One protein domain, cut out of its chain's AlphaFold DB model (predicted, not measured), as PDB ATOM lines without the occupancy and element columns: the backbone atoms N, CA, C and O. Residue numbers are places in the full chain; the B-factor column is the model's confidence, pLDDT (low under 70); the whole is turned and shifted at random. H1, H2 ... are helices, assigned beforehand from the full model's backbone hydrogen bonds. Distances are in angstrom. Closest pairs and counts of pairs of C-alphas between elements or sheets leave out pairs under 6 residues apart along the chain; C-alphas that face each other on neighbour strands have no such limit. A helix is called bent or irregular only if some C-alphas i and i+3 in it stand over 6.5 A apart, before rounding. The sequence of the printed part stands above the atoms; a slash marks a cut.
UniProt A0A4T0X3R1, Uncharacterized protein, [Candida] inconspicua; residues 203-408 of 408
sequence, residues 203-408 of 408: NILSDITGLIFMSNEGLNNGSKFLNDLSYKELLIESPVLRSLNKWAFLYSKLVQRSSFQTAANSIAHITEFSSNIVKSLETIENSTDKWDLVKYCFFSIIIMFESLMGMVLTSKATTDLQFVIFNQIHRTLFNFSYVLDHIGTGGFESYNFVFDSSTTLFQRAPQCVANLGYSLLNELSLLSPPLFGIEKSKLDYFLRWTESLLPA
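AT A GLANCE: This is residues 203 to 408 of the 408 residues of an uncharacterized protein of [Candida] inconspicua (UniProt A0A4T0X3R1). What shape do the helices make? They lie in two layers: the longest helix, H7, stands in one layer with H5 and H12, with H9 and H10 bridging H7 and H12 at steeper angles, while H1, H6, H8 and H11 make the other layer, a row in which each runs the same way as the next. The short helices H2, H3 and H4 gather at one edge. What is the make-up? The 206 printed residues hold twelve named helices, H1 to H12 in order along the chain, and no named strand, an all-helix domain; H1, H5, H6, H7, H8, H11 and H12 form a bundle, helices running side by side. How compact is it? It is compact, with a radius of gyration of the C-alphas of 16.6 A, and rounded, spanning 48 by 47 by 28 A.

IN THESE COORDINATES: Where is the longest helix, and what stands next to it in the chain? H7 is residues 288 to 314, 39.9 A from C-alpha 288 at (207.855, 175.831, 217.093) to C-alpha 314 at (196.954, 143.745, 196.038). Before it comes H6, residues 260 to 285, 34.9 A; after it come H8, residues 320 to 335, 23.0 A, and H9, residues 337 to 343. Which helices come earlier? H1 is residues 204 to 214, beginning at C-alpha 204 at (205.480, 142.092, 215.569); H2 is 220 to 226, H3 231 to 237, H4 239 to 242 and H5 244 to 255. Which come last? H10 is residues 349 to 362, 19.5 A, H11 is 366 to 379, 20.0 A, and H12 is 389 to 405, 24.8 A. Does any helix lose its even course? H6 has a kink of 63 degrees near residue 279 and is irregular, with C-alphas 279 and 282 7.7 A apart; H2 is irregular too, with C-alphas 221 and 224 7.8 A apart.

HOW THE PARTS SIT: What touches H7? H5 runs the same way at a shallow tilt of 13 degrees, closest at the C-alphas of Ser 252 and Ser 307, 5.1 A, and H6 makes a hairpin with H7, closest at Glu 285 and Trp 291, 5.1 A. Residues 302 to 309 of H7 touch H10 at a steep tilt of 49 degrees, closest at Glu 306 and Val 354, 5.5 A. How does the row go on from H6? Its residues 262 to 273 touch H1 at 12 degrees, closest at Ser 206 and Ser 266, 3.9 A. H8 touches H6 at 10 degrees, closest at Thr 271 and Thr 332, 5.2 A, and touches H11 at 26 degrees, closest at Asn 327 and Leu 372, 6.7 A. Where are H12 and the short helices? H12 forms a hairpin with H11, closest at Leu 376 and Phe 398, 7.3 A, and is about perpendicular to H9, which it touches, at 79 degrees, closest at Tyr 338 and Ser 393, 5.1 A. H2 touches H6, closest at Asn 221 and Phe 273, 5.1 A; H3 touches residues 289 to 293 of H7, closest at Tyr 231 and Lys 290, 5.3 A; H4 only just touches H1, with 3 pairs of C-alphas within 8 A, closest at Ile 212 and Val 240, 6.6 A. Do the backbones hold helical pairing? In H1, H3, H5, H8, H9, H10, H11 and H12 every O i to N i+4 pair is within hydrogen-bond range; H7 has 21 of 23, H6 15 of 22, and H2 0 of 3, with 3 of 4 O i to N i+3 pairs within range, while H4 is too short for an O i to N i+4 pair.

THE WHOLE: How far does it reach? The two C-alphas farthest apart, those of Glu 237 and Ala 408, the chain's last residue, are 50.4 A apart. Are there cuts or long links? The printed part has no cut and no long link; H11 to H12, nine residues, is short, and the other links are tight. Where is confidence low? The mean pLDDT of the printed part is 89.3, and residues 345 to 347, 382 to 386 and 407 to 408 are under 70.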
ATOM      1  N   ASN A 203     202.499 139.137 216.235       91.81
ATOM      2  CA  ASN A 203     202.175 140.457 216.779       91.81
ATOM      3  C   ASN A 203     203.275 141.508 216.539       91.81
ATOM      4  O   ASN A 203     203.151 142.622 217.037       91.81
ATOM      5  N   ILE A 204     204.319 141.202 215.757       94.31
ATOM      6  CA  ILE A 204     205.480 142.092 215.569       94.31
ATOM      7  C   ILE A 204     205.101 143.495 215.072       94.31
ATOM      8  O   ILE A 204     205.713 144.475 215.485       94.31
ATOM      9  N   LEU A 205     204.070 143.621 214.228       95.56
ATOM     10  CA  LEU A 205     203.585 144.933 213.787       95.56
ATOM     11  C   LEU A 205     202.999 145.746 214.947       95.56
ATOM     12  O   LEU A 205     203.236 146.948 215.020       95.56
ATOM     13  N   SER A 206     202.253 145.091 215.840       94.88
ATOM     14  CA  SER A 206     201.682 145.726 217.031       94.88
ATOM     15  C   SER A 206     202.764 146.066 218.047       94.88
ATOM     16  O   SER A 206     202.687 147.118 218.666       94.88
ATOM     17  N   ASP A 207     203.797 145.229 218.181       94.88
ATOM     18  CA  ASP A 207     204.956 145.535 219.024       94.88
ATOM     19  C   ASP A 207     205.696 146.782 218.503       94.88
ATOM     20  O   ASP A 207     206.097 147.636 219.287       94.88
ATOM     21  N   ILE A 208     205.843 146.929 217.178       96.62
ATOM     22  CA  ILE A 208     206.473 148.106 216.557       96.62
ATOM     23  C   ILE A 208     205.638 149.367 216.797       96.62
ATOM     24  O   ILE A 208     206.177 150.379 217.243       96.62
ATOM     25  N   THR A 209     204.333 149.341 216.515       97.06
ATOM     26  CA  THR A 209     203.486 150.525 216.725       97.06
ATOM     27  C   THR A 209     203.303 150.830 218.212       97.06
ATOM     28  O   THR A 209     203.322 151.996 218.596       97.06
ATOM     29  N   GLY A 210     203.231 149.815 219.074       96.12
ATOM     30  CA  GLY A 210     203.242 149.972 220.529       96.12
ATOM     31  C   GLY A 210     204.532 150.626 221.028       96.12
ATOM     32  O   GLY A 210     204.478 151.608 221.768       96.12
ATOM     33  N   LEU A 211     205.696 150.173 220.553       95.94
ATOM     34  CA  LEU A 211     206.987 150.790 220.865       95.94
ATOM     35  C   LEU A 211     207.029 152.259 220.425       95.94
ATOM     36  O   LEU A 211     207.430 153.118 221.203       95.94
ATOM     37  N   ILE A 212     206.593 152.581 219.210       96.81
ATOM     38  CA  ILE A 212     206.667 153.955 218.693       96.81
ATOM     39  C   ILE A 212     205.681 154.885 219.400       96.81
ATOM     40  O   ILE A 212     206.062 155.983 219.796       96.81
ATOM     41  N   PHE A 213     204.423 154.468 219.544       96.69
ATOM     42  CA  PHE A 213     203.333 155.368 219.922       96.69
ATOM     43  C   PHE A 213     202.942 155.271 221.397       96.69
ATOM     44  O   PHE A 213     202.510 156.277 221.951       96.69
ATOM     45  N   MET A 214     203.124 154.118 222.049       95.50
ATOM     46  CA  MET A 214     202.626 153.866 223.412       95.50
ATOM     47  C   MET A 214     203.714 153.750 224.475       95.50
ATOM     48  O   MET A 214     203.456 154.068 225.629       95.50
ATOM     49  N   SER A 215     204.917 153.304 224.120       94.38
ATOM     50  CA  SER A 215     205.978 153.068 225.106       94.38
ATOM     51  C   SER A 215     206.630 154.356 225.629       94.38
ATOM     52  O   SER A 215     206.603 155.405 224.973       94.38
ATOM     53  N   ASN A 216     207.302 154.244 226.779       91.31
ATOM     54  CA  ASN A 216     208.115 155.313 227.365       91.31
ATOM     55  C   ASN A 216     209.335 155.655 226.499       91.31
ATOM     56  O   ASN A 216     209.793 156.799 226.474       91.31
ATOM     57  N   GLU A 217     209.867 154.683 225.759       91.12
ATOM     58  CA  GLU A 217     210.958 154.893 224.818       91.12
ATOM     59  C   GLU A 217     210.478 155.665 223.584       91.12
ATOM     60  O   GLU A 217     211.212 156.516 223.086       91.12
ATOM     61  N   GLY A 218     209.240 155.445 223.138       93.94
ATOM     62  CA  GLY A 218     208.585 156.128 222.018       93.94
ATOM     63  C   GLY A 218     207.939 157.463 222.391       93.94
ATOM     64  O   GLY A 218     208.543 158.274 223.086       93.94
ATOM     65  N   LEU A 219     206.729 157.714 221.890       93.31
ATOM     66  CA  LEU A 219     205.949 158.946 222.082       93.31
ATOM     67  C   LEU A 219     205.087 158.941 223.354       93.31
ATOM     68  O   LEU A 219     204.486 159.968 223.676       93.31
ATOM     69  N   ASN A 220     205.027 157.808 224.062       94.25
ATOM     70  CA  ASN A 220     204.278 157.609 225.302       94.25
ATOM     71  C   ASN A 220     202.860 158.206 225.259       94.25
ATOM     72  O   ASN A 220     202.495 159.081 226.049       94.25
ATOM     73  N   ASN A 221     202.103 157.796 224.242       93.75
ATOM     74  CA  ASN A 221     200.727 158.197 223.975       93.75
ATOM     75  C   ASN A 221     200.512 159.723 223.892       93.75
ATOM     76  O   ASN A 221     199.469 160.248 224.272       93.75
ATOM     77  N   GLY A 222     201.529 160.455 223.424       90.25
ATOM     78  CA  GLY A 222     201.492 161.909 223.254       90.25
ATOM     79  C   GLY A 222     202.074 162.706 224.423       90.25
ATOM     80  O   GLY A 222     202.370 163.888 224.251       90.25
ATOM     81  N   SER A 223     202.327 162.083 225.577       90.25
ATOM     82  CA  SER A 223     202.858 162.791 226.754       90.25
ATOM     83  C   SER A 223     204.221 163.443 226.503       90.25
ATOM     84  O   SER A 223     204.473 164.532 227.010       90.25
ATOM     85  N   LYS A 224     205.074 162.867 225.639       88.44
ATOM     86  CA  LYS A 224     206.379 163.466 225.309       88.44
ATOM     87  C   LYS A 224     206.292 164.831 224.634       88.44
ATOM     88  O   LYS A 224     207.232 165.609 224.749       88.44
ATOM     89  N   PHE A 225     205.182 165.152 223.971       85.50
ATOM     90  CA  PHE A 225     204.982 166.490 223.409       85.50
ATOM     91  C   PHE A 225     204.660 167.533 224.485       85.50
ATOM     92  O   PHE A 225     204.917 168.722 224.295       85.50
ATOM     93  N   LEU A 226     204.140 167.094 225.631       84.19
ATOM     94  CA  LEU A 226     203.771 167.955 226.751       84.19
ATOM     95  C   LEU A 226     204.925 168.178 227.740       84.19
ATOM     96  O   LEU A 226     204.858 169.104 228.536       84.19
ATOM     97  N   ASN A 227     205.991 167.376 227.668       83.50
ATOM     98  CA  ASN A 227     207.188 167.537 228.502       83.50
ATOM     99  C   ASN A 227     207.948 168.825 228.166       83.50
ATOM    100  O   ASN A 227     208.017 169.191 227.003       83.50
ATOM    101  N   ASP A 228     208.630 169.451 229.124       81.94
ATOM    102  CA  ASP A 228     209.360 170.717 228.900       81.94
ATOM    103  C   ASP A 228     210.610 170.606 228.003       81.94
ATOM    104  O   ASP A 228     211.233 171.613 227.672       81.94
ATOM    105  N   LEU A 229     210.973 169.392 227.585       84.44
ATOM    106  CA  LEU A 229     212.129 169.136 226.730       84.44
ATOM    107  C   LEU A 229     211.934 169.701 225.315       84.44
ATOM    108  O   LEU A 229     210.855 169.603 224.721       84.44
ATOM    109  N   SER A 230     213.013 170.239 224.750       84.88
ATOM    110  CA  SER A 230     213.088 170.625 223.339       84.88
ATOM    111  C   SER A 230     213.040 169.399 222.418       84.88
ATOM    112  O   SER A 230     213.328 168.270 222.823       84.88
ATOM    113  N   TYR A 231     212.726 169.600 221.138       83.81
ATOM    114  CA  TYR A 231     212.747 168.532 220.132       83.81
ATOM    115  C   TYR A 231     214.120 167.872 220.040       83.81
ATOM    116  O   TYR A 231     214.220 166.646 219.988       83.81
ATOM    117  N   LYS A 232     215.191 168.672 220.056       84.81
ATOM    118  CA  LYS A 232     216.562 168.155 219.988       84.81
ATOM    119  C   LYS A 232     216.895 167.279 221.190       84.81
ATOM    120  O   LYS A 232     217.505 166.231 221.005       84.81
ATOM    121  N   GLU A 233     216.477 167.676 222.388       87.12
ATOM    122  CA  GLU A 233     216.658 166.871 223.600       87.12
ATOM    123  C   GLU A 233     215.857 165.570 223.515       87.12
ATOM    124  O   GLU A 233     216.423 164.499 223.715       87.12
ATOM    125  N   LEU A 234     214.593 165.627 223.081       85.94
ATOM    126  CA  LEU A 234     213.761 164.435 222.877       85.94
ATOM    127  C   LEU A 234     214.371 163.446 221.872       85.94
ATOM    128  O   LEU A 234     214.284 162.232 222.066       85.94
ATOM    129  N   LEU A 235     214.998 163.942 220.800       85.69
ATOM    130  CA  LEU A 235     215.690 163.101 219.821       85.69
ATOM    131  C   LEU A 235     216.993 162.493 220.351       85.69
ATOM    132  O   LEU A 235     217.375 161.406 219.912       85.69
ATOM    133  N   ILE A 236     217.695 163.189 221.248       84.62
ATOM    134  CA  ILE A 236     218.898 162.668 221.907       84.62
ATOM    135  C   ILE A 236     218.507 161.586 222.916       84.62
ATOM    136  O   ILE A 236     219.141 160.535 222.956       84.62
ATOM    137  N   GLU A 237     217.447 161.818 223.691       84.38
ATOM    138  CA  GLU A 237     216.976 160.896 224.725       84.38
ATOM    139  C   GLU A 237     216.262 159.662 224.164       84.38
ATOM    140  O   GLU A 237     216.276 158.604 224.794       84.38
ATOM    141  N   SER A 238     215.635 159.765 222.986       90.25
ATOM    142  CA  SER A 238     214.924 158.646 222.368       90.25
ATOM    143  C   SER A 238     215.500 158.230 221.010       90.25
ATOM    144  O   SER A 238     215.169 158.809 219.965       90.25
ATOM    145  N   PRO A 239     216.244 157.107 220.973       92.38
ATOM    146  CA  PRO A 239     216.647 156.467 219.723       92.38
ATOM    147  C   PRO A 239     215.465 156.050 218.836       92.38
ATOM    148  O   PRO A 239     215.609 155.983 217.609       92.38
ATOM    149  N   VAL A 240     214.301 155.776 219.444       94.31
ATOM    150  CA  VAL A 240     213.064 155.426 218.731       94.31
ATOM    151  C   VAL A 240     212.592 156.619 217.901       94.31
ATOM    152  O   VAL A 240     212.373 156.466 216.699       94.31
ATOM    153  N   LEU A 241     212.529 157.813 218.505       92.75
ATOM    154  CA  LEU A 241     212.093 159.040 217.828       92.75
ATOM    155  C   LEU A 241     213.081 159.501 216.751       92.75
ATOM    156  O   LEU A 241     212.679 159.920 215.667       92.75
ATOM    157  N   ARG A 242     214.384 159.344 217.004       90.69
ATOM    158  CA  ARG A 242     215.443 159.646 216.027       90.69
ATOM    159  C   ARG A 242     215.351 158.810 214.746       90.69
ATOM    160  O   ARG A 242     215.918 159.190 213.725       90.69
ATOM    161  N   SER A 243     214.653 157.675 214.794       90.06
ATOM    162  CA  SER A 243     214.595 156.694 213.707       90.06
ATOM    163  C   SER A 243     213.178 156.454 213.168       90.06
ATOM    164  O   SER A 243     212.951 155.412 212.556       90.06
ATOM    165  N   LEU A 244     212.213 157.365 213.382       93.31
ATOM    166  CA  LEU A 244     210.803 157.151 212.989       93.31
ATOM    167  C   LEU A 244     210.627 156.792 211.510       93.31
ATOM    168  O   LEU A 244     209.860 155.885 211.195       93.31
ATOM    169  N   ASN A 245     211.385 157.414 210.605       92.88
ATOM    170  CA  ASN A 245     211.354 157.038 209.191       92.88
ATOM    171  C   ASN A 245     211.783 155.579 208.966       92.88
ATOM    172  O   ASN A 245     211.135 154.846 208.224       92.88
ATOM    173  N   LYS A 246     212.856 155.128 209.624       95.31
ATOM    174  CA  LYS A 246     213.337 153.744 209.528       95.31
ATOM    175  C   LYS A 246     212.317 152.761 210.091       95.31
ATOM    176  O   LYS A 246     212.128 151.687 209.525       95.31
ATOM    177  N   TRP A 247     211.643 153.140 211.173       96.81
ATOM    178  CA  TRP A 247     210.540 152.372 211.734       96.81
ATOM    179  C   TRP A 247     209.359 152.258 210.775       96.81
ATOM    180  O   TRP A 247     208.847 151.156 210.586       96.81
ATOM    181  N   ALA A 248     208.970 153.361 210.130       96.75
ATOM    182  CA  ALA A 248     207.923 153.360 209.117       96.75
ATOM    183  C   ALA A 248     208.275 152.414 207.961       96.75
ATOM    184  O   ALA A 248     207.471 151.554 207.625       96.75
ATOM    185  N   PHE A 249     209.505 152.464 207.437       96.38
ATOM    186  CA  PHE A 249     209.938 151.541 206.381       96.38
ATOM    187  C   PHE A 249     210.019 150.078 206.835       96.38
ATOM    188  O   PHE A 249     209.683 149.174 206.066       96.38
ATOM    189  N   LEU A 250     210.434 149.813 208.078       97.38
ATOM    190  CA  LEU A 250     210.398 148.458 208.629       97.38
ATOM    191  C   LEU A 250     208.955 147.936 208.698       97.38
ATOM    192  O   LEU A 250     208.687 146.818 208.250       97.38
ATOM    193  N   TYR A 251     208.030 148.757 209.201       97.44
ATOM    194  CA  TYR A 251     206.601 148.451 209.209       97.44
ATOM    195  C   TYR A 251     206.096 148.168 207.789       97.44
ATOM    196  O   TYR A 251     205.472 147.134 207.563       97.44
ATOM    197  N   SER A 252     206.443 149.010 206.811       96.25
ATOM    198  CA  SER A 252     206.098 148.827 205.397       96.25
ATOM    199  C   SER A 252     206.539 147.471 204.852       96.25
ATOM    200  O   SER A 252     205.788 146.803 204.145       96.25
ATOM    201  N   LYS A 253     207.752 147.021 205.185       95.75
ATOM    202  CA  LYS A 253     208.256 145.716 204.737       95.75
ATOM    203  C   LYS A 253     207.518 144.548 205.392       95.75
ATOM    204  O   LYS A 253     207.273 143.537 204.731       95.75
ATOM    205  N   LEU A 254     207.162 144.668 206.666       96.50
ATOM    206  CA  LEU A 254     206.467 143.614 207.405       96.50
ATOM    207  C   LEU A 254     204.979 143.534 207.039       96.50
ATOM    208  O   LEU A 254     204.459 142.435 206.839       96.50
ATOM    209  N   VAL A 255     204.295 144.673 206.885       95.56
ATOM    210  CA  VAL A 255     202.849 144.708 206.619       95.56
ATOM    211  C   VAL A 255     202.501 144.018 205.303       95.56
ATOM    212  O   VAL A 255     201.602 143.194 205.289       95.56
ATOM    213  N   GLN A 256     203.296 144.213 204.245       92.69
ATOM    214  CA  GLN A 256     203.081 143.590 202.926       92.69
ATOM    215  C   GLN A 256     203.078 142.051 202.939       92.69
ATOM    216  O   GLN A 256     202.669 141.422 201.969       92.69
ATOM    217  N   ARG A 257     203.577 141.437 204.013       92.38
ATOM    218  CA  ARG A 257     203.676 139.981 204.191       92.38
ATOM    219  C   ARG A 257     202.796 139.475 205.337       92.38
ATOM    220  O   ARG A 257     202.828 138.291 205.657       92.38
ATOM    221  N   SER A 258     202.069 140.372 205.997       93.00
ATOM    222  CA  SER A 258     201.287 140.075 207.193       93.00
ATOM    223  C   SER A 258     199.833 139.760 206.852       93.00
ATOM    224  O   SER A 258     199.342 140.042 205.763       93.00
ATOM    225  N   SER A 259     199.120 139.174 207.814       91.94
ATOM    226  CA  SER A 259     197.672 138.997 207.701       91.94
ATOM    227  C   SER A 259     196.932 140.325 207.917       91.94
ATOM    228  O   SER A 259     197.398 141.189 208.666       91.94
ATOM    229  N   PHE A 260     195.729 140.458 207.343       91.62
ATOM    230  CA  PHE A 260     194.848 141.604 207.613       91.62
ATOM    231  C   PHE A 260     194.535 141.768 209.106       91.62
ATOM    232  O   PHE A 260     194.438 142.895 209.580       91.62
ATOM    233  N   GLN A 261     194.423 140.667 209.861       92.06
ATOM    234  CA  GLN A 261     194.161 140.719 211.302       92.06
ATOM    235  C   GLN A 261     195.322 141.375 212.050       92.06
ATOM    236  O   GLN A 261     195.112 142.265 212.871       92.06
ATOM    237  N   THR A 262     196.550 140.952 211.748       92.25
ATOM    238  CA  THR A 262     197.757 141.529 212.346       92.25
ATOM    239  C   THR A 262     197.864 143.018 212.027       92.25
ATOM    240  O   THR A 262     198.148 143.817 212.916       92.25
ATOM    241  N   ALA A 263     197.606 143.389 210.772       92.75
ATOM    242  CA  ALA A 263     197.680 144.772 210.322       92.75
ATOM    243  C   ALA A 263     196.595 145.669 210.950       92.75
ATOM    244  O   ALA A 263     196.880 146.804 211.323       92.75
ATOM    245  N   ALA A 264     195.368 145.164 211.111       92.31
ATOM    246  CA  ALA A 264     194.289 145.876 211.798       92.31
ATOM    247  C   ALA A 264     194.601 146.089 213.291       92.31
ATOM    248  O   ALA A 264     194.358 147.161 213.841       92.31
ATOM    249  N   ASN A 265     195.200 145.092 213.949       93.12
ATOM    250  CA  ASN A 265     195.604 145.219 215.349       93.12
ATOM    251  C   ASN A 265     196.712 146.269 215.523       93.12
ATOM    252  O   ASN A 265     196.654 147.072 216.451       93.12
ATOM    253  N   SER A 266     197.700 146.316 214.623       94.62
ATOM    254  CA  SER A 266     198.839 147.227 214.780       94.62
ATOM    255  C   SER A 266     198.478 148.704 214.651       94.62
ATOM    256  O   SER A 266     199.068 149.540 215.335       94.62
ATOM    257  N   ILE A 267     197.501 149.058 213.818       95.12
ATOM    258  CA  ILE A 267     197.075 150.458 213.652       95.12
ATOM    259  C   ILE A 267     196.159 150.959 214.783       95.12
ATOM    260  O   ILE A 267     195.916 152.165 214.877       95.12
ATOM    261  N   ALA A 268     195.694 150.079 215.678       94.75
ATOM    262  CA  ALA A 268     194.916 150.478 216.849       94.75
ATOM    263  C   ALA A 268     195.709 151.443 217.749       94.75
ATOM    264  O   ALA A 268     195.180 152.482 218.137       94.75
ATOM    265  N   HIS A 269     197.002 151.173 217.973       95.75
ATOM    266  CA  HIS A 269     197.887 152.076 218.718       95.75
ATOM    267  C   HIS A 269     198.032 153.446 218.039       95.75
ATOM    268  O   HIS A 269     198.016 154.472 218.709       95.75
ATOM    269  N   ILE A 270     198.111 153.496 216.706       97.50
ATOM    270  CA  ILE A 270     198.184 154.770 215.967       97.50
ATOM    271  C   ILE A 270     196.895 155.576 216.167       97.50
ATOM    272  O   ILE A 270     196.933 156.779 216.425       97.50
ATOM    273  N   THR A 271     195.751 154.896 216.087       96.44
ATOM    274  CA  THR A 271     194.428 155.517 216.231       96.44
ATOM    275  C   THR A 271     194.230 156.070 217.642       96.44
ATOM    276  O   THR A 271     193.808 157.217 217.805       96.44
ATOM    277  N   GLU A 272     194.579 155.290 218.666       95.88
ATOM    278  CA  GLU A 272     194.523 155.718 220.064       95.88
ATOM    279  C   GLU A 272     195.444 156.920 220.313       95.88
ATOM    280  O   GLU A 272     194.991 157.945 220.822       95.88
ATOM    281  N   PHE A 273     196.694 156.849 219.848       96.56
ATOM    282  CA  PHE A 273     197.640 157.960 219.930       96.56
ATOM    283  C   PHE A 273     197.098 159.236 219.273       96.56
ATOM    284  O   PHE A 273     197.141 160.306 219.881       96.56
ATOM    285  N   SER A 274     196.528 159.129 218.066       96.38
ATOM    286  CA  SER A 274     195.950 160.277 217.352       96.38
ATOM    287  C   SER A 274     194.812 160.942 218.139       96.38
ATOM    288  O   SER A 274     194.724 162.167 218.202       96.38
ATOM    289  N   SER A 275     193.983 160.133 218.804       93.75
ATOM    290  CA  SER A 275     192.833 160.598 219.588       93.75
ATOM    291  C   SER A 275     193.255 161.305 220.877       93.75
ATOM    292  O   SER A 275     192.530 162.158 221.392       93.75
ATOM    293  N   ASN A 276     194.434 160.971 221.402       93.56
ATOM    294  CA  ASN A 276     194.989 161.617 222.585       93.56
ATOM    295  C   ASN A 276     195.723 162.909 222.233       93.56
ATOM    296  O   ASN A 276     195.492 163.939 222.870       93.56
ATOM    297  N   ILE A 277     196.557 162.889 221.191       92.88
ATOM    298  CA  ILE A 277     197.374 164.052 220.842       92.88
ATOM    299  C   ILE A 277     196.563 165.201 220.246       92.88
ATOM    300  O   ILE A 277     196.925 166.353 220.473       92.88
ATOM    301  N   VAL A 278     195.452 164.915 219.548       91.69
ATOM    302  CA  VAL A 278     194.612 165.943 218.904       91.69
ATOM    303  C   VAL A 278     194.228 167.064 219.869       91.69
ATOM    304  O   VAL A 278     194.299 168.231 219.510       91.69
ATOM    305  N   LYS A 279     193.948 166.730 221.135       86.69
ATOM    306  CA  LYS A 279     193.558 167.686 222.187       86.69
ATOM    307  C   LYS A 279     194.658 168.685 222.555       86.69
ATOM    308  O   LYS A 279     194.378 169.694 223.186       86.69
ATOM    309  N   SER A 280     195.903 168.374 222.209       88.50
ATOM    310  CA  SER A 280     197.085 169.155 222.569       88.50
ATOM    311  C   SER A 280     197.731 169.849 221.368       88.50
ATOM    312  O   SER A 280     198.682 170.600 221.564       88.50
ATOM    313  N   LEU A 281     197.253 169.624 220.135       89.56
ATOM    314  CA  LEU A 281     197.935 170.094 218.920       89.56
ATOM    315  C   LEU A 281     198.090 171.617 218.865       89.56
ATOM    316  O   LEU A 281     199.184 172.080 218.572       89.56
ATOM    317  N   GLU A 282     197.060 172.384 219.226       86.06
ATOM    318  CA  GLU A 282     197.135 173.856 219.289       86.06
ATOM    319  C   GLU A 282     198.160 174.341 220.323       86.06
ATOM    320  O   GLU A 282     198.881 175.313 220.108       86.06
ATOM    321  N   THR A 283     198.277 173.639 221.455       86.44
ATOM    322  CA  THR A 283     199.292 173.965 222.468       86.44
ATOM    323  C   THR A 283     200.696 173.654 221.949       86.44
ATOM    324  O   THR A 283     201.621 174.436 222.159       86.44
ATOM    325  N   ILE A 284     200.854 172.529 221.247       86.00
ATOM    326  CA  ILE A 284     202.138 172.085 220.696       86.00
ATOM    327  C   ILE A 284     202.579 172.979 219.535       86.00
ATOM    328  O   ILE A 284     203.766 173.264 219.422       86.00
ATOM    329  N   GLU A 285     201.662 173.449 218.694       85.12
ATOM    330  CA  GLU A 285     201.980 174.328 217.565       85.12
ATOM    331  C   GLU A 285     202.661 175.627 218.020       85.12
ATOM    332  O   GLU A 285     203.651 176.055 217.424       85.12
ATOM    333  N   ASN A 286     202.205 176.199 219.141       81.81
ATOM    334  CA  ASN A 286     202.835 177.376 219.744       81.81
ATOM    335  C   ASN A 286     204.299 177.121 220.156       81.81
ATOM    336  O   ASN A 286     205.088 178.062 220.268       81.81
ATOM    337  N   SER A 287     204.691 175.856 220.347       79.25
ATOM    338  CA  SER A 287     206.086 175.442 220.493       79.25
ATOM    339  C   SER A 287     206.675 175.033 219.136       79.25
ATOM    340  O   SER A 287     206.594 173.879 218.713       79.25
ATOM    341  N   THR A 288     207.313 175.990 218.459       71.62
ATOM    342  CA  THR A 288     207.855 175.831 217.093       71.62
ATOM    343  C   THR A 288     208.709 174.570 216.912       71.62
ATOM    344  O   THR A 288     208.593 173.895 215.895       71.62
ATOM    345  N   ASP A 289     209.515 174.211 217.911       80.56
ATOM    346  CA  ASP A 289     210.442 173.074 217.859       80.56
ATOM    347  C   ASP A 289     209.724 171.706 217.907       80.56
ATOM    348  O   ASP A 289     210.053 170.786 217.160       80.56
ATOM    349  N   LYS A 290     208.681 171.553 218.733       85.75
ATOM    350  CA  LYS A 290     207.940 170.279 218.847       85.75
ATOM    351  C   LYS A 290     206.931 170.080 217.727       85.75
ATOM    352  O   LYS A 290     206.564 168.940 217.432       85.75
ATOM    353  N   TRP A 291     206.500 171.163 217.089       89.44
ATOM    354  CA  TRP A 291     205.631 171.092 215.923       89.44
ATOM    355  C   TRP A 291     206.277 170.312 214.771       89.44
ATOM    356  O   TRP A 291     205.614 169.509 214.113       89.44
ATOM    357  N   ASP A 292     207.591 170.445 214.584       87.31
ATOM    358  CA  ASP A 292     208.322 169.676 213.574       87.31
ATOM    359  C   ASP A 292     208.339 168.170 213.881       87.31
ATOM    360  O   ASP A 292     208.216 167.352 212.964       87.31
ATOM    361  N   LEU A 293     208.381 167.774 215.160       89.19
ATOM    362  CA  LEU A 293     208.218 166.370 215.554       89.19
ATOM    363  C   LEU A 293     206.809 165.851 215.254       89.19
ATOM    364  O   LEU A 293     206.675 164.714 214.801       89.19
ATOM    365  N   VAL A 294     205.769 166.661 215.474       92.31
ATOM    366  CA  VAL A 294     204.386 166.295 215.122       92.31
ATOM    367  C   VAL A 294     204.271 166.059 213.618       92.31
ATOM    368  O   VAL A 294     203.759 165.018 213.206       92.31
ATOM    369  N   LYS A 295     204.815 166.963 212.792       91.12
ATOM    370  CA  LYS A 295     204.860 166.781 211.332       91.12
ATOM    371  C   LYS A 295     205.619 165.513 210.955       91.12
ATOM    372  O   LYS A 295     205.126 164.713 210.169       91.12
ATOM    373  N   TYR A 296     206.795 165.288 211.538       90.44
ATOM    374  CA  TYR A 296     207.609 164.102 211.263       90.44
ATOM    375  C   TYR A 296     206.911 162.791 211.665       90.44
ATOM    376  O   TYR A 296     206.977 161.788 210.944       90.44
ATOM    377  N   CYS A 297     206.178 162.808 212.779       94.25
ATOM    378  CA  CYS A 297     205.307 161.720 213.208       94.25
ATOM    379  C   CYS A 297     204.177 161.483 212.198       94.25
ATOM    380  O   CYS A 297     203.964 160.346 211.779       94.25
ATOM    381  N   PHE A 298     203.501 162.545 211.756       94.81
ATOM    382  CA  PHE A 298     202.449 162.465 210.745       94.81
ATOM    383  C   PHE A 298     202.969 161.873 209.428       94.81
ATOM    384  O   PHE A 298     202.396 160.906 208.932       94.81
ATOM    385  N   PHE A 299     204.110 162.344 208.913       93.94
ATOM    386  CA  PHE A 299     204.745 161.768 207.720       93.94
ATOM    387  C   PHE A 299     205.029 160.269 207.880       93.94
ATOM    388  O   PHE A 299     204.761 159.483 206.971       93.94
ATOM    389  N   SER A 300     205.519 159.853 209.048       95.69
ATOM    390  CA  SER A 300     205.797 158.442 209.338       95.69
ATOM    391  C   SER A 300     204.518 157.594 209.368       95.69
ATOM    392  O   SER A 300     204.512 156.488 208.830       95.69
ATOM    393  N   ILE A 301     203.424 158.121 209.932       97.19
ATOM    394  CA  ILE A 301     202.100 157.474 209.925       97.19
ATOM    395  C   ILE A 301     201.587 157.305 208.491       97.19
ATOM    396  O   ILE A 301     201.134 156.219 208.133       97.19
ATOM    397  N   ILE A 302     201.702 158.336 207.650       96.62
ATOM    398  CA  ILE A 302     201.259 158.253 206.253       96.62
ATOM    399  C   ILE A 302     202.050 157.197 205.471       96.62
ATOM    400  O   ILE A 302     201.435 156.427 204.745       96.62
ATOM    401  N   ILE A 303     203.368 157.067 205.673       95.69
ATOM    402  CA  ILE A 303     204.172 155.997 205.043       95.69
ATOM    403  C   ILE A 303     203.680 154.599 205.471       95.69
ATOM    404  O   ILE A 303     203.574 153.678 204.648       95.69
ATOM    405  N   MET A 304     203.348 154.425 206.757       97.69
ATOM    406  CA  MET A 304     202.779 153.171 207.264       97.69
ATOM    407  C   MET A 304     201.415 152.875 206.624       97.69
ATOM    408  O   MET A 304     201.164 151.739 206.212       97.69
ATOM    409  N   PHE A 305     200.552 153.887 206.497       97.69
ATOM    410  CA  PHE A 305     199.240 153.757 205.859       97.69
ATOM    411  C   PHE A 305     199.332 153.514 204.354       97.69
ATOM    412  O   PHE A 305     198.609 152.666 203.847       97.69
ATOM    413  N   GLU A 306     200.246 154.167 203.642       96.00
ATOM    414  CA  GLU A 306     200.491 153.937 202.213       96.00
ATOM    415  C   GLU A 306     200.830 152.466 201.957       96.00
ATOM    416  O   GLU A 306     200.274 151.815 201.071       96.00
ATOM    417  N   SER A 307     201.675 151.898 202.813       95.56
ATOM    418  CA  SER A 307     202.053 150.488 202.725       95.56
ATOM    419  C   SER A 307     200.885 149.559 203.052       95.56
ATOM    420  O   SER A 307     200.693 148.540 202.390       95.56
ATOM    421  N   LEU A 308     200.064 149.923 204.035       95.69
ATOM    422  CA  LEU A 308     198.849 149.186 204.356       95.69
ATOM    423  C   LEU A 308     197.852 149.200 203.188       95.69
ATOM    424  O   LEU A 308     197.295 148.159 202.843       95.69
ATOM    425  N   MET A 309     197.691 150.345 202.523       95.25
ATOM    426  CA  MET A 309     196.863 150.464 201.326       95.25
ATOM    427  C   MET A 309     197.424 149.653 200.158       95.25
ATOM    428  O   MET A 309     196.655 148.998 199.462       95.25
ATOM    429  N   GLY A 310     198.747 149.588 199.986       93.50
ATOM    430  CA  GLY A 310     199.373 148.686 199.013       93.50
ATOM    431  C   GLY A 310     199.034 147.206 199.260       93.50
ATOM    432  O   GLY A 310     198.701 146.479 198.323       93.50
ATOM    433  N   MET A 311     199.030 146.766 200.523       92.94
ATOM    434  CA  MET A 311     198.607 145.407 200.890       92.94
ATOM    435  C   MET A 311     197.116 145.172 200.592       92.94
ATOM    436  O   MET A 311     196.733 144.125 200.075       92.94
ATOM    437  N   VAL A 312     196.257 146.149 200.891       92.25
ATOM    438  CA  VAL A 312     194.820 146.071 200.593       92.25
ATOM    439  C   VAL A 312     194.571 145.983 199.084       92.25
ATOM    440  O   VAL A 312     193.824 145.116 198.640       92.25
ATOM    441  N   LEU A 313     195.200 146.850 198.289       91.12
ATOM    442  CA  LEU A 313     194.979 146.948 196.841       91.12
ATOM    443  C   LEU A 313     195.473 145.717 196.073       91.12
ATOM    444  O   LEU A 313     194.949 145.402 195.008       91.12
ATOM    445  N   THR A 314     196.464 145.006 196.611       88.62
ATOM    446  CA  THR A 314     196.954 143.745 196.038       88.62
ATOM    447  C   THR A 314     196.087 142.539 196.419       88.62
ATOM    448  O   THR A 314     196.211 141.473 195.808       88.62
ATOM    449  N   SER A 315     195.168 142.689 197.379       84.62
ATOM    450  CA  SER A 315     194.235 141.632 197.762       84.62
ATOM    451  C   SER A 315     193.102 141.475 196.754       84.62
ATOM    452  O   SER A 315     192.440 142.429 196.356       84.62
ATOM    453  N   LYS A 316     192.819 140.221 196.390       74.62
ATOM    454  CA  LYS A 316     191.705 139.862 195.499       74.62
ATOM    455  C   LYS A 316     190.353 139.821 196.212       74.62
ATOM    456  O   LYS A 316     189.322 139.888 195.552       74.62
ATOM    457  N   ALA A 317     190.353 139.672 197.536       72.50
ATOM    458  CA  ALA A 317     189.144 139.553 198.342       72.50
ATOM    459  C   ALA A 317     188.953 140.794 199.214       72.50
ATOM    460  O   ALA A 317     189.916 141.296 199.805       72.50
ATOM    461  N   THR A 318     187.699 141.244 199.303       73.62
ATOM    462  CA  THR A 318     187.286 142.263 200.272       73.62
ATOM    463  C   THR A 318     186.890 141.554 201.565       73.62
ATOM    464  O   THR A 318     186.142 140.579 201.506       73.62
ATOM    465  N   THR A 319     187.412 141.988 202.711       80.00
ATOM    466  CA  THR A 319     187.143 141.359 204.019       80.00
ATOM    467  C   THR A 319     186.695 142.399 205.038       80.00
ATOM    468  O   THR A 319     187.088 143.560 204.941       80.00
ATOM    469  N   ASP A 320     185.937 141.989 206.060       85.56
ATOM    470  CA  ASP A 320     185.493 142.900 207.130       85.56
ATOM    471  C   ASP A 320     186.664 143.601 207.835       85.56
ATOM    472  O   ASP A 320     186.574 144.762 208.233       85.56
ATOM    473  N   LEU A 321     187.815 142.925 207.911       88.19
ATOM    474  CA  LEU A 321     189.051 143.474 208.467       88.19
ATOM    475  C   LEU A 321     189.600 144.658 207.661       88.19
ATOM    476  O   LEU A 321     190.205 145.555 208.241       88.19
ATOM    477  N   GLN A 322     189.372 144.707 206.347       90.06
ATOM    478  CA  GLN A 322     189.742 145.874 205.544       90.06
ATOM    479  C   GLN A 322     188.900 147.094 205.920       90.06
ATOM    480  O   GLN A 322     189.429 148.197 205.994       90.06
ATOM    481  N   PHE A 323     187.619 146.908 206.246       90.31
ATOM    482  CA  PHE A 323     186.769 148.008 206.707       90.31
ATOM    483  C   PHE A 323     187.176 148.514 208.094       90.31
ATOM    484  O   PHE A 323     187.130 149.721 208.334       90.31
ATOM    485  N   VAL A 324     187.639 147.627 208.986       92.12
ATOM    486  CA  VAL A 324     188.263 148.029 210.262       92.12
ATOM    487  C   VAL A 324     189.486 148.909 210.001       92.12
ATOM    488  O   VAL A 324     189.615 149.972 210.609       92.12
ATOM    489  N   ILE A 325     190.327 148.510 209.042       93.94
ATOM    490  CA  ILE A 325     191.501 149.278 208.632       93.94
ATOM    491  C   ILE A 325     191.120 150.664 208.104       93.94
ATOM    492  O   ILE A 325     191.664 151.659 208.579       93.94
ATOM    493  N   PHE A 326     190.172 150.760 207.169       94.56
ATOM    494  CA  PHE A 326     189.763 152.051 206.603       94.56
ATOM    495  C   PHE A 326     189.167 152.980 207.661       94.56
ATOM    496  O   PHE A 326     189.491 154.165 207.691       94.56
ATOM    497  N   ASN A 327     188.358 152.441 208.576       94.31
ATOM    498  CA  ASN A 327     187.814 153.188 209.708       94.31
ATOM    499  C   ASN A 327     188.934 153.784 210.583       94.31
ATOM    500  O   ASN A 327     188.925 154.976 210.882       94.31
ATOM    501  N   GLN A 328     189.936 152.983 210.948       95.75
ATOM    502  CA  GLN A 328     191.077 153.431 211.755       95.75
ATOM    503  C   GLN A 328     191.967 154.447 211.018       95.75
ATOM    504  O   GLN A 328     192.388 155.438 211.622       95.75
ATOM    505  N   ILE A 329     192.194 154.262 209.710       97.25
ATOM    506  CA  ILE A 329     192.891 155.243 208.863       97.25
ATOM    507  C   ILE A 329     192.134 156.572 208.884       97.25
ATOM    508  O   ILE A 329     192.705 157.584 209.280       97.25
ATOM    509  N   HIS A 330     190.849 156.581 208.526       96.62
ATOM    510  CA  HIS A 330     190.078 157.820 208.434       96.62
ATOM    511  C   HIS A 330     189.919 158.530 209.780       96.62
ATOM    512  O   HIS A 330     189.994 159.754 209.813       96.62
ATOM    513  N   ARG A 331     189.769 157.799 210.892       96.50
ATOM    514  CA  ARG A 331     189.797 158.396 212.240       96.50
ATOM    515  C   ARG A 331     191.132 159.068 212.540       96.50
ATOM    516  O   ARG A 331     191.164 160.182 213.050       96.50
ATOM    517  N   THR A 332     192.231 158.408 212.192       97.44
ATOM    518  CA  THR A 332     193.572 158.966 212.382       97.44
ATOM    519  C   THR A 332     193.767 160.223 211.532       97.44
ATOM    520  O   THR A 332     194.239 161.233 212.046       97.44
ATOM    521  N   LEU A 333     193.367 160.197 210.256       96.31
ATOM    522  CA  LEU A 333     193.465 161.360 209.368       96.31
ATOM    523  C   LEU A 333     192.559 162.512 209.821       96.31
ATOM    524  O   LEU A 333     192.988 163.658 209.775       96.31
ATOM    525  N   PHE A 334     191.358 162.216 210.322       96.00
ATOM    526  CA  PHE A 334     190.465 163.207 210.922       96.00
ATOM    527  C   PHE A 334     191.097 163.880 212.147       96.00
ATOM    528  O   PHE A 334     191.061 165.098 212.266       96.00
ATOM    529  N   ASN A 335     191.739 163.112 213.032       95.25
ATOM    530  CA  ASN A 335     192.440 163.665 214.195       95.25
ATOM    531  C   ASN A 335     193.676 164.499 213.818       95.25
ATOM    532  O   ASN A 335     194.027 165.433 214.535       95.25
ATOM    533  N   PHE A 336     194.330 164.176 212.700       95.31
ATOM    534  CA  PHE A 336     195.499 164.896 212.191       95.31
ATOM    535  C   PHE A 336     195.183 165.924 211.096       95.31
ATOM    536  O   PHE A 336     196.114 166.508 210.540       95.31
ATOM    537  N   SER A 337     193.909 166.203 210.807       93.62
ATOM    538  CA  SER A 337     193.513 167.178 209.782       93.62
ATOM    539  C   SER A 337     194.122 168.557 210.044       93.62
ATOM    540  O   SER A 337     194.617 169.203 209.126       93.62
ATOM    541  N   TYR A 338     194.209 168.949 211.315       93.00
ATOM    542  CA  TYR A 338     194.864 170.186 211.729       93.00
ATOM    543  C   TYR A 338     196.339 170.242 211.316       93.00
ATOM    544  O   TYR A 338     196.812 171.250 210.801       93.00
ATOM    545  N   VAL A 339     197.079 169.141 211.482       92.94
ATOM    546  CA  VAL A 339     198.488 169.062 211.059       92.94
ATOM    547  C   VAL A 339     198.596 169.156 209.540       92.94
ATOM    548  O   VAL A 339     199.476 169.847 209.027       92.94
ATOM    549  N   LEU A 340     197.691 168.490 208.819       90.81
ATOM    550  CA  LEU A 340     197.646 168.517 207.362       90.81
ATOM    551  C   LEU A 340     197.425 169.936 206.818       90.81
ATOM    552  O   LEU A 340     198.145 170.342 205.907       90.81
ATOM    553  N   ASP A 341     196.495 170.700 207.391       89.25
ATOM    554  CA  ASP A 341     196.204 172.071 206.950       89.25
ATOM    555  C   ASP A 341     197.421 172.999 207.079       89.25
ATOM    556  O   ASP A 341     197.648 173.855 206.226       89.25
ATOM    557  N   HIS A 342     198.256 172.778 208.100       86.19
ATOM    558  CA  HIS A 342     199.486 173.545 208.333       86.19
ATOM    559  C   HIS A 342     200.671 173.096 207.471       86.19
ATOM    560  O   HIS A 342     201.615 173.863 207.273       86.19
ATOM    561  N   ILE A 343     200.666 171.854 206.983       84.19
ATOM    562  CA  ILE A 343     201.645 171.379 205.994       84.19
ATOM    563  C   ILE A 343     201.245 171.858 204.591       84.19
ATOM    564  O   ILE A 343     202.111 172.179 203.776       84.19
ATOM    565  N   GLY A 344     199.940 171.933 204.328       72.50
ATOM    566  CA  GLY A 344     199.364 172.132 203.006       72.50
ATOM    567  C   GLY A 344     199.110 170.800 202.294       72.50
ATOM    568  O   GLY A 344     199.873 169.841 202.400       72.50
ATOM    569  N   THR A 345     198.014 170.734 201.539       60.06
ATOM    570  CA  THR A 345     197.583 169.527 200.806       60.06
ATOM    571  C   THR A 345     198.187 169.418 199.402       60.06
ATOM    572  O   THR A 345     198.158 168.348 198.786       60.06
ATOM    573  N   GLY A 346     198.760 170.511 198.889       55.25
ATOM    574  CA  GLY A 346     199.407 170.568 197.582       55.25
ATOM    575  C   GLY A 346     200.808 169.961 197.623       55.25
ATOM    576  O   GLY A 346     201.744 170.610 198.074       55.25
ATOM    577  N   GLY A 347     200.954 168.729 197.134       61.22
ATOM    578  CA  GLY A 347     202.259 168.085 196.924       61.22
ATOM    579  C   GLY A 347     202.578 166.901 197.838       61.22
ATOM    580  O   GLY A 347     203.639 166.303 197.680       61.22
ATOM    581  N   PHE A 348     201.678 166.509 198.751       83.81
ATOM    582  CA  PHE A 348     201.859 165.287 199.539       83.81
ATOM    583  C   PHE A 348     201.132 164.090 198.899       83.81
ATOM    584  O   PHE A 348     200.059 163.676 199.341       83.81
ATOM    585  N   GLU A 349     201.715 163.545 197.830       87.12
ATOM    586  CA  GLU A 349     201.119 162.469 197.018       87.12
ATOM    587  C   GLU A 349     200.755 161.225 197.837       87.12
ATOM    588  O   GLU A 349     199.652 160.707 197.680       87.12
ATOM    589  N   SER A 350     201.613 160.797 198.771       91.12
ATOM    590  CA  SER A 350     201.326 159.649 199.645       91.12
ATOM    591  C   SER A 350     200.065 159.852 200.488       91.12
ATOM    592  O   SER A 350     199.283 158.918 200.650       91.12
ATOM    593  N   TYR A 351     199.826 161.066 201.005       93.44
ATOM    594  CA  TYR A 351     198.596 161.358 201.745       93.44
ATOM    595  C   TYR A 351     197.372 161.249 200.837       93.44
ATOM    596  O   TYR A 351     196.414 160.570 201.201       93.44
ATOM    597  N   ASN A 352     197.411 161.882 199.658       91.81
ATOM    598  CA  ASN A 352     196.287 161.837 198.723       91.81
ATOM    599  C   ASN A 352     196.010 160.394 198.283       91.81
ATOM    600  O   ASN A 352     194.872 159.950 198.360       91.81
ATOM    601  N   PHE A 353     197.049 159.616 197.972       94.56
ATOM    602  CA  PHE A 353     196.916 158.192 197.676       94.56
ATOM    603  C   PHE A 353     196.230 157.419 198.810       94.56
ATOM    604  O   PHE A 353     195.302 156.653 198.545       94.56
ATOM    605  N   VAL A 354     196.657 157.610 200.064       95.81
ATOM    606  CA  VAL A 354     196.042 156.947 201.226       95.81
ATOM    607  C   VAL A 354     194.586 157.370 201.378       95.81
ATOM    608  O   VAL A 354     193.721 156.505 201.514       95.81
ATOM    609  N   PHE A 355     194.307 158.674 201.351       94.88
ATOM    610  CA  PHE A 355     192.967 159.229 201.523       94.88
ATOM    611  C   PHE A 355     192.013 158.756 200.421       94.88
ATOM    612  O   PHE A 355     190.959 158.199 200.728       94.88
ATOM    613  N   ASP A 356     192.396 158.903 199.153       93.50
ATOM    614  CA  ASP A 356     191.564 158.543 198.005       93.50
ATOM    615  C   ASP A 356     191.337 157.026 197.964       93.50
ATOM    616  O   ASP A 356     190.197 156.564 197.915       93.50
ATOM    617  N   SER A 357     192.404 156.228 198.093       93.81
ATOM    618  CA  SER A 357     192.299 154.763 198.033       93.81
ATOM    619  C   SER A 357     191.463 154.198 199.181       93.81
ATOM    620  O   SER A 357     190.658 153.291 198.963       93.81
ATOM    621  N   SER A 358     191.646 154.704 200.407       94.19
ATOM    622  CA  SER A 358     190.853 154.253 201.557       94.19
ATOM    623  C   SER A 358     189.390 154.658 201.409       94.19
ATOM    624  O   SER A 358     188.528 153.800 201.571       94.19
ATOM    625  N   THR A 359     189.101 155.892 200.983       93.19
ATOM    626  CA  THR A 359     187.726 156.366 200.760       93.19
ATOM    627  C   THR A 359     187.015 155.533 199.690       93.19
ATOM    628  O   THR A 359     185.945 154.978 199.948       93.19
ATOM    629  N   THR A 360     187.612 155.393 198.501       90.56
ATOM    630  CA  THR A 360     187.001 154.675 197.371       90.56
ATOM    631  C   THR A 360     186.741 153.207 197.702       90.56
ATOM    632  O   THR A 360     185.712 152.644 197.325       90.56
ATOM    633  N   LEU A 361     187.650 152.548 198.426       88.88
ATOM    634  CA  LEU A 361     187.431 151.165 198.846       88.88
ATOM    635  C   LEU A 361     186.406 151.058 199.977       88.88
ATOM    636  O   LEU A 361     185.658 150.079 200.022       88.88
ATOM    637  N   PHE A 362     186.326 152.057 200.858       87.81
ATOM    638  CA  PHE A 362     185.383 152.056 201.969       87.81
ATOM    639  C   PHE A 362     183.926 152.195 201.506       87.81
ATOM    640  O   PHE A 362     183.053 151.563 202.099       87.81
ATOM    641  N   GLN A 363     183.669 152.879 200.381       87.31
ATOM    642  CA  GLN A 363     182.344 152.951 199.730       87.31
ATOM    643  C   GLN A 363     181.703 151.580 199.464       87.31
ATOM    644  O   GLN A 363     180.480 151.473 199.386       87.31
ATOM    645  N   ARG A 364     182.505 150.512 199.363       86.81
ATOM    646  CA  ARG A 364     182.008 149.139 199.181       86.81
ATOM    647  C   ARG A 364     181.247 148.597 200.398       86.81
ATOM    648  O   ARG A 364     180.578 147.576 200.265       86.81
ATOM    649  N   ALA A 365     181.310 149.269 201.551       87.69
ATOM    650  CA  ALA A 365     180.528 148.961 202.748       87.69
ATOM    651  C   ALA A 365     179.736 150.189 203.244       87.69
ATOM    652  O   ALA A 365     180.125 150.820 204.232       87.69
ATOM    653  N   PRO A 366     178.583 150.507 202.622       86.69
ATOM    654  CA  PRO A 366     177.796 151.701 202.944       86.69
ATOM    655  C   PRO A 366     177.413 151.824 204.423       86.69
ATOM    656  O   PRO A 366     177.422 152.921 204.975       86.69
ATOM    657  N   GLN A 367     177.133 150.703 205.100       88.81
ATOM    658  CA  GLN A 367     176.810 150.714 206.529       88.81
ATOM    659  C   GLN A 367     178.004 151.147 207.389       88.81
ATOM    660  O   GLN A 367     177.841 151.918 208.333       88.81
ATOM    661  N   CYS A 368     179.212 150.672 207.073       89.31
ATOM    662  CA  CYS A 368     180.427 151.054 207.792       89.31
ATOM    663  C   CYS A 368     180.771 152.528 207.554       89.31
ATOM    664  O   CYS A 368     181.141 153.222 208.498       89.31
ATOM    665  N   VAL A 369     180.584 153.005 206.319       90.25
ATOM    666  CA  VAL A 369     180.741 154.418 205.951       90.25
ATOM    667  C   VAL A 369     179.782 155.292 206.751       90.25
ATOM    668  O   VAL A 369     180.219 156.239 207.399       90.25
ATOM    669  N   ALA A 370     178.492 154.946 206.779       90.75
ATOM    670  CA  ALA A 370     177.495 155.684 207.548       90.75
ATOM    671  C   ALA A 370     177.847 155.718 209.043       90.75
ATOM    672  O   ALA A 370     177.846 156.786 209.652       90.75
ATOM    673  N   ASN A 371     178.219 154.571 209.625       93.00
ATOM    674  CA  ASN A 371     178.613 154.480 211.033       93.00
ATOM    675  C   ASN A 371     179.827 155.366 211.357       93.00
ATOM    676  O   ASN A 371     179.839 156.028 212.397       93.00
ATOM    677  N   LEU A 372     180.839 155.397 210.481       93.50
ATOM    678  CA  LEU A 372     181.972 156.304 210.652       93.50
ATOM    679  C   LEU A 372     181.522 157.762 210.546       93.50
ATOM    680  O   LEU A 372     181.859 158.548 211.424       93.50
ATOM    681  N   GLY A 373     180.725 158.111 209.534       92.69
ATOM    682  CA  GLY A 373     180.227 159.472 209.345       92.69
ATOM    683  C   GLY A 373     179.477 160.001 210.568       92.69
ATOM    684  O   GLY A 373     179.777 161.097 211.035       92.69
ATOM    685  N   TYR A 374     178.585 159.194 211.153       92.31
ATOM    686  CA  TYR A 374     177.913 159.542 212.408       92.31
ATOM    687  C   TYR A 374     178.896 159.723 213.569       92.31
ATOM    688  O   TYR A 374     178.739 160.652 214.358       92.31
ATOM    689  N   SER A 375     179.917 158.868 213.685       92.75
ATOM    690  CA  SER A 375     180.925 159.018 214.740       92.75
ATOM    691  C   SER A 375     181.741 160.296 214.585       92.75
ATOM    692  O   SER A 375     181.918 161.004 215.566       92.75
ATOM    693  N   LEU A 376     182.218 160.604 213.373       92.75
ATOM    694  CA  LEU A 376     183.005 161.812 213.118       92.75
ATOM    695  C   LEU A 376     182.179 163.072 213.389       92.75
ATOM    696  O   LEU A 376     182.673 164.002 214.015       92.75
ATOM    697  N   LEU A 377     180.905 163.074 212.986       90.44
ATOM    698  CA  LEU A 377     179.989 164.183 213.248       90.44
ATOM    699  C   LEU A 377     179.756 164.397 214.751       90.44
ATOM    700  O   LEU A 377     179.728 165.536 215.205       90.44
ATOM    701  N   ASN A 378     179.628 163.316 215.527       89.19
ATOM    702  CA  ASN A 378     179.472 163.390 216.984       89.19
ATOM    703  C   ASN A 378     180.748 163.854 217.705       89.19
ATOM    704  O   ASN A 378     180.670 164.348 218.828       89.19
ATOM    705  N   GLU A 379     181.916 163.668 217.089       87.50
ATOM    706  CA  GLU A 379     183.210 164.112 217.615       87.50
ATOM    707  C   GLU A 379     183.510 165.590 217.294       87.50
ATOM    708  O   GLU A 379     184.455 166.144 217.860       87.50
ATOM    709  N   LEU A 380     182.720 166.234 216.424       85.69
ATOM    710  CA  LEU A 380     182.793 167.672 216.161       85.69
ATOM    711  C   LEU A 380     182.080 168.454 217.268       85.69
ATOM    712  O   LEU A 380     180.886 168.279 217.522       85.69
ATOM    713  N   SER A 381     182.793 169.389 217.890       72.62
ATOM    714  CA  SER A 381     182.225 170.280 218.903       72.62
ATOM    715  C   SER A 381     181.472 171.433 218.230       72.62
ATOM    716  O   SER A 381     181.918 172.576 218.220       72.62
ATOM    717  N   LEU A 382     180.290 171.151 217.672       66.19
ATOM    718  CA  LEU A 382     179.453 172.121 216.940       66.19
ATOM    719  C   LEU A 382     178.777 173.188 217.831       66.19
ATOM    720  O   LEU A 382     177.915 173.934 217.369       66.19
ATOM    721  N   LEU A 383     179.125 173.258 219.118       56.62
ATOM    722  CA  LEU A 383     178.344 173.971 220.131       56.62
ATOM    723  C   LEU A 383     178.506 175.501 220.120       56.62
ATOM    724  O   LEU A 383     177.734 176.179 220.797       56.62
ATOM    725  N   SER A 384     179.426 176.074 219.337       53.41
ATOM    726  CA  SER A 384     179.510 177.536 219.191       53.41
ATOM    727  C   SER A 384     180.291 177.974 217.943       53.41
ATOM    728  O   SER A 384     181.520 178.025 217.990       53.41
ATOM    729  N   PRO A 385     179.622 178.329 216.830       62.66
ATOM    730  CA  PRO A 385     180.275 179.050 215.740       62.66
ATOM    731  C   PRO A 385     180.761 180.439 216.211       62.66
ATOM    732  O   PRO A 385     180.081 181.074 217.021       62.66
ATOM    733  N   PRO A 386     181.900 180.941 215.693       58.22
ATOM    734  CA  PRO A 386     182.688 180.379 214.595       58.22
ATOM    735  C   PRO A 386     183.629 179.257 215.058       58.22
ATOM    736  O   PRO A 386     184.250 179.354 216.112       58.22
ATOM    737  N   LEU A 387     183.757 178.214 214.235       73.00
ATOM    738  CA  LEU A 387     184.768 177.177 214.437       73.00
ATOM    739  C   LEU A 387     186.140 177.736 214.042       73.00
ATOM    740  O   LEU A 387     186.304 178.290 212.952       73.00
ATOM    741  N   PHE A 388     187.121 177.566 214.920       75.00
ATOM    742  CA  PHE A 388     188.516 177.937 214.695       75.00
ATOM    743  C   PHE A 388     189.424 176.741 214.990       75.00
ATOM    744  O   PHE A 388     188.991 175.770 215.613       75.00
ATOM    745  N   GLY A 389     190.673 176.820 214.531       85.25
ATOM    746  CA  GLY A 389     191.705 175.851 214.889       85.25
ATOM    747  C   GLY A 389     191.366 174.419 214.465       85.25
ATOM    748  O   GLY A 389     190.903 174.185 213.345       85.25
ATOM    749  N   ILE A 390     191.564 173.471 215.381       88.25
ATOM    750  CA  ILE A 390     191.386 172.027 215.148       88.25
ATOM    751  C   ILE A 390     189.973 171.680 214.668       88.25
ATOM    752  O   ILE A 390     189.808 170.855 213.767       88.25
ATOM    753  N   GLU A 391     188.945 172.298 215.249       89.56
ATOM    754  CA  GLU A 391     187.551 171.971 214.927       89.56
ATOM    755  C   GLU A 391     187.181 172.389 213.500       89.56
ATOM    756  O   GLU A 391     186.425 171.687 212.824       89.56
ATOM    757  N   LYS A 392     187.767 173.486 213.000       90.75
ATOM    758  CA  LYS A 392     187.614 173.877 211.597       90.75
ATOM    759  C   LYS A 392     188.266 172.847 210.672       90.75
ATOM    760  O   LYS A 392     187.604 172.361 209.763       90.75
ATOM    761  N   SER A 393     189.511 172.453 210.943       91.88
ATOM    762  CA  SER A 393     190.225 171.448 210.142       91.88
ATOM    763  C   SER A 393     189.516 170.093 210.114       91.88
ATOM    764  O   SER A 393     189.470 169.410 209.091       91.88
ATOM    765  N   LYS A 394     188.928 169.676 211.239       93.19
ATOM    766  CA  LYS A 394     188.099 168.466 211.318       93.19
ATOM    767  C   LYS A 394     186.831 168.577 210.478       93.19
ATOM    768  O   LYS A 394     186.499 167.621 209.777       93.19
ATOM    769  N   LEU A 395     186.141 169.718 210.525       92.88
ATOM    770  CA  LEU A 395     184.978 169.962 209.675       92.88
ATOM    771  C   LEU A 395     185.368 169.941 208.191       92.88
ATOM    772  O   LEU A 395     184.710 169.260 207.412       92.88
ATOM    773  N   ASP A 396     186.456 170.612 207.815       92.44
ATOM    774  CA  ASP A 396     186.943 170.663 206.433       92.44
ATOM    775  C   ASP A 396     187.321 169.257 205.925       92.44
ATOM    776  O   ASP A 396     186.932 168.862 204.821       92.44
ATOM    777  N   TYR A 397     187.988 168.444 206.755       94.00
ATOM    778  CA  TYR A 397     188.236 167.032 206.450       94.00
ATOM    779  C   TYR A 397     186.933 166.246 206.280       94.00
ATOM    780  O   TYR A 397     186.801 165.489 205.318       94.00
ATOM    781  N   PHE A 398     185.974 166.401 207.201       94.62
ATOM    782  CA  PHE A 398     184.694 165.697 207.140       94.62
ATOM    783  C   PHE A 398     183.942 166.040 205.855       94.62
ATOM    784  O   PHE A 398     183.507 165.131 205.156       94.62
ATOM    785  N   LEU A 399     183.858 167.325 205.501       93.69
ATOM    786  CA  LEU A 399     183.215 167.782 204.273       93.69
ATOM    787  C   LEU A 399     183.896 167.191 203.037       93.69
ATOM    788  O   LEU A 399     183.216 166.567 202.223       93.69
ATOM    789  N   ARG A 400     185.231 167.275 202.945       92.62
ATOM    790  CA  ARG A 400     186.001 166.674 201.843       92.62
ATOM    791  C   ARG A 400     185.772 165.166 201.738       92.62
ATOM    792  O   ARG A 400     185.630 164.641 200.639       92.62
ATOM    793  N   TRP A 401     185.750 164.465 202.869       93.94
ATOM    794  CA  TRP A 401     185.495 163.027 202.915       93.94
ATOM    795  C   TRP A 401     184.057 162.683 202.519       93.94
ATOM    796  O   TRP A 401     183.836 161.720 201.799       93.94
ATOM    797  N   THR A 402     183.063 163.477 202.921       91.38
ATOM    798  CA  THR A 402     181.683 163.273 202.462       91.38
ATOM    799  C   THR A 402     181.510 163.574 200.978       91.38
ATOM    800  O   THR A 402     180.790 162.848 200.301       91.38
ATOM    801  N   GLU A 403     182.188 164.595 200.455       90.94
ATOM    802  CA  GLU A 403     182.155 164.955 199.037       90.94
ATOM    803  C   GLU A 403     182.745 163.840 198.171       90.94
ATOM    804  O   GLU A 403     182.119 163.430 197.197       90.94
ATOM    805  N   SER A 404     183.885 163.266 198.570       89.50
ATOM    806  CA  SER A 404     184.490 162.130 197.863       89.50
ATOM    807  C   SER A 404     183.657 160.846 197.936       89.50
ATOM    808  O   SER A 404     183.898 159.912 197.167       89.50
ATOM    809  N   LEU A 405     182.665 160.788 198.832       87.38
ATOM    810  CA  LEU A 405     181.715 159.684 198.921       87.38
ATOM    811  C   LEU A 405     180.499 159.839 197.998       87.38
ATOM    812  O   LEU A 405     179.820 158.837 197.753       87.38
ATOM    813  N   LEU A 406     180.211 161.045 197.500       80.94
ATOM    814  CA  LEU A 406     179.080 161.282 196.607       80.94
ATOM    815  C   LEU A 406     179.348 160.656 195.226       80.94
ATOM    816  O   LEU A 406     180.469 160.731 194.722       80.94
ATOM    817  N   PRO A 407     178.341 160.021 194.597       65.88
ATOM    818  CA  PRO A 407     178.477 159.560 193.221       65.88
ATOM    819  C   PRO A 407     178.702 160.766 192.298       65.88
ATOM    820  O   PRO A 407     177.955 161.742 192.381       65.88
ATOM    821  N   ALA A 408     179.740 160.683 191.462       54.16
ATOM    822  CA  ALA A 408     180.073 161.689 190.453       54.16
ATOM    823  C   ALA A 408     178.997 161.822 189.367       54.16
ATOM    824  O   ALA A 408     178.381 160.785 189.012       54.16
TER     825      ALA A 408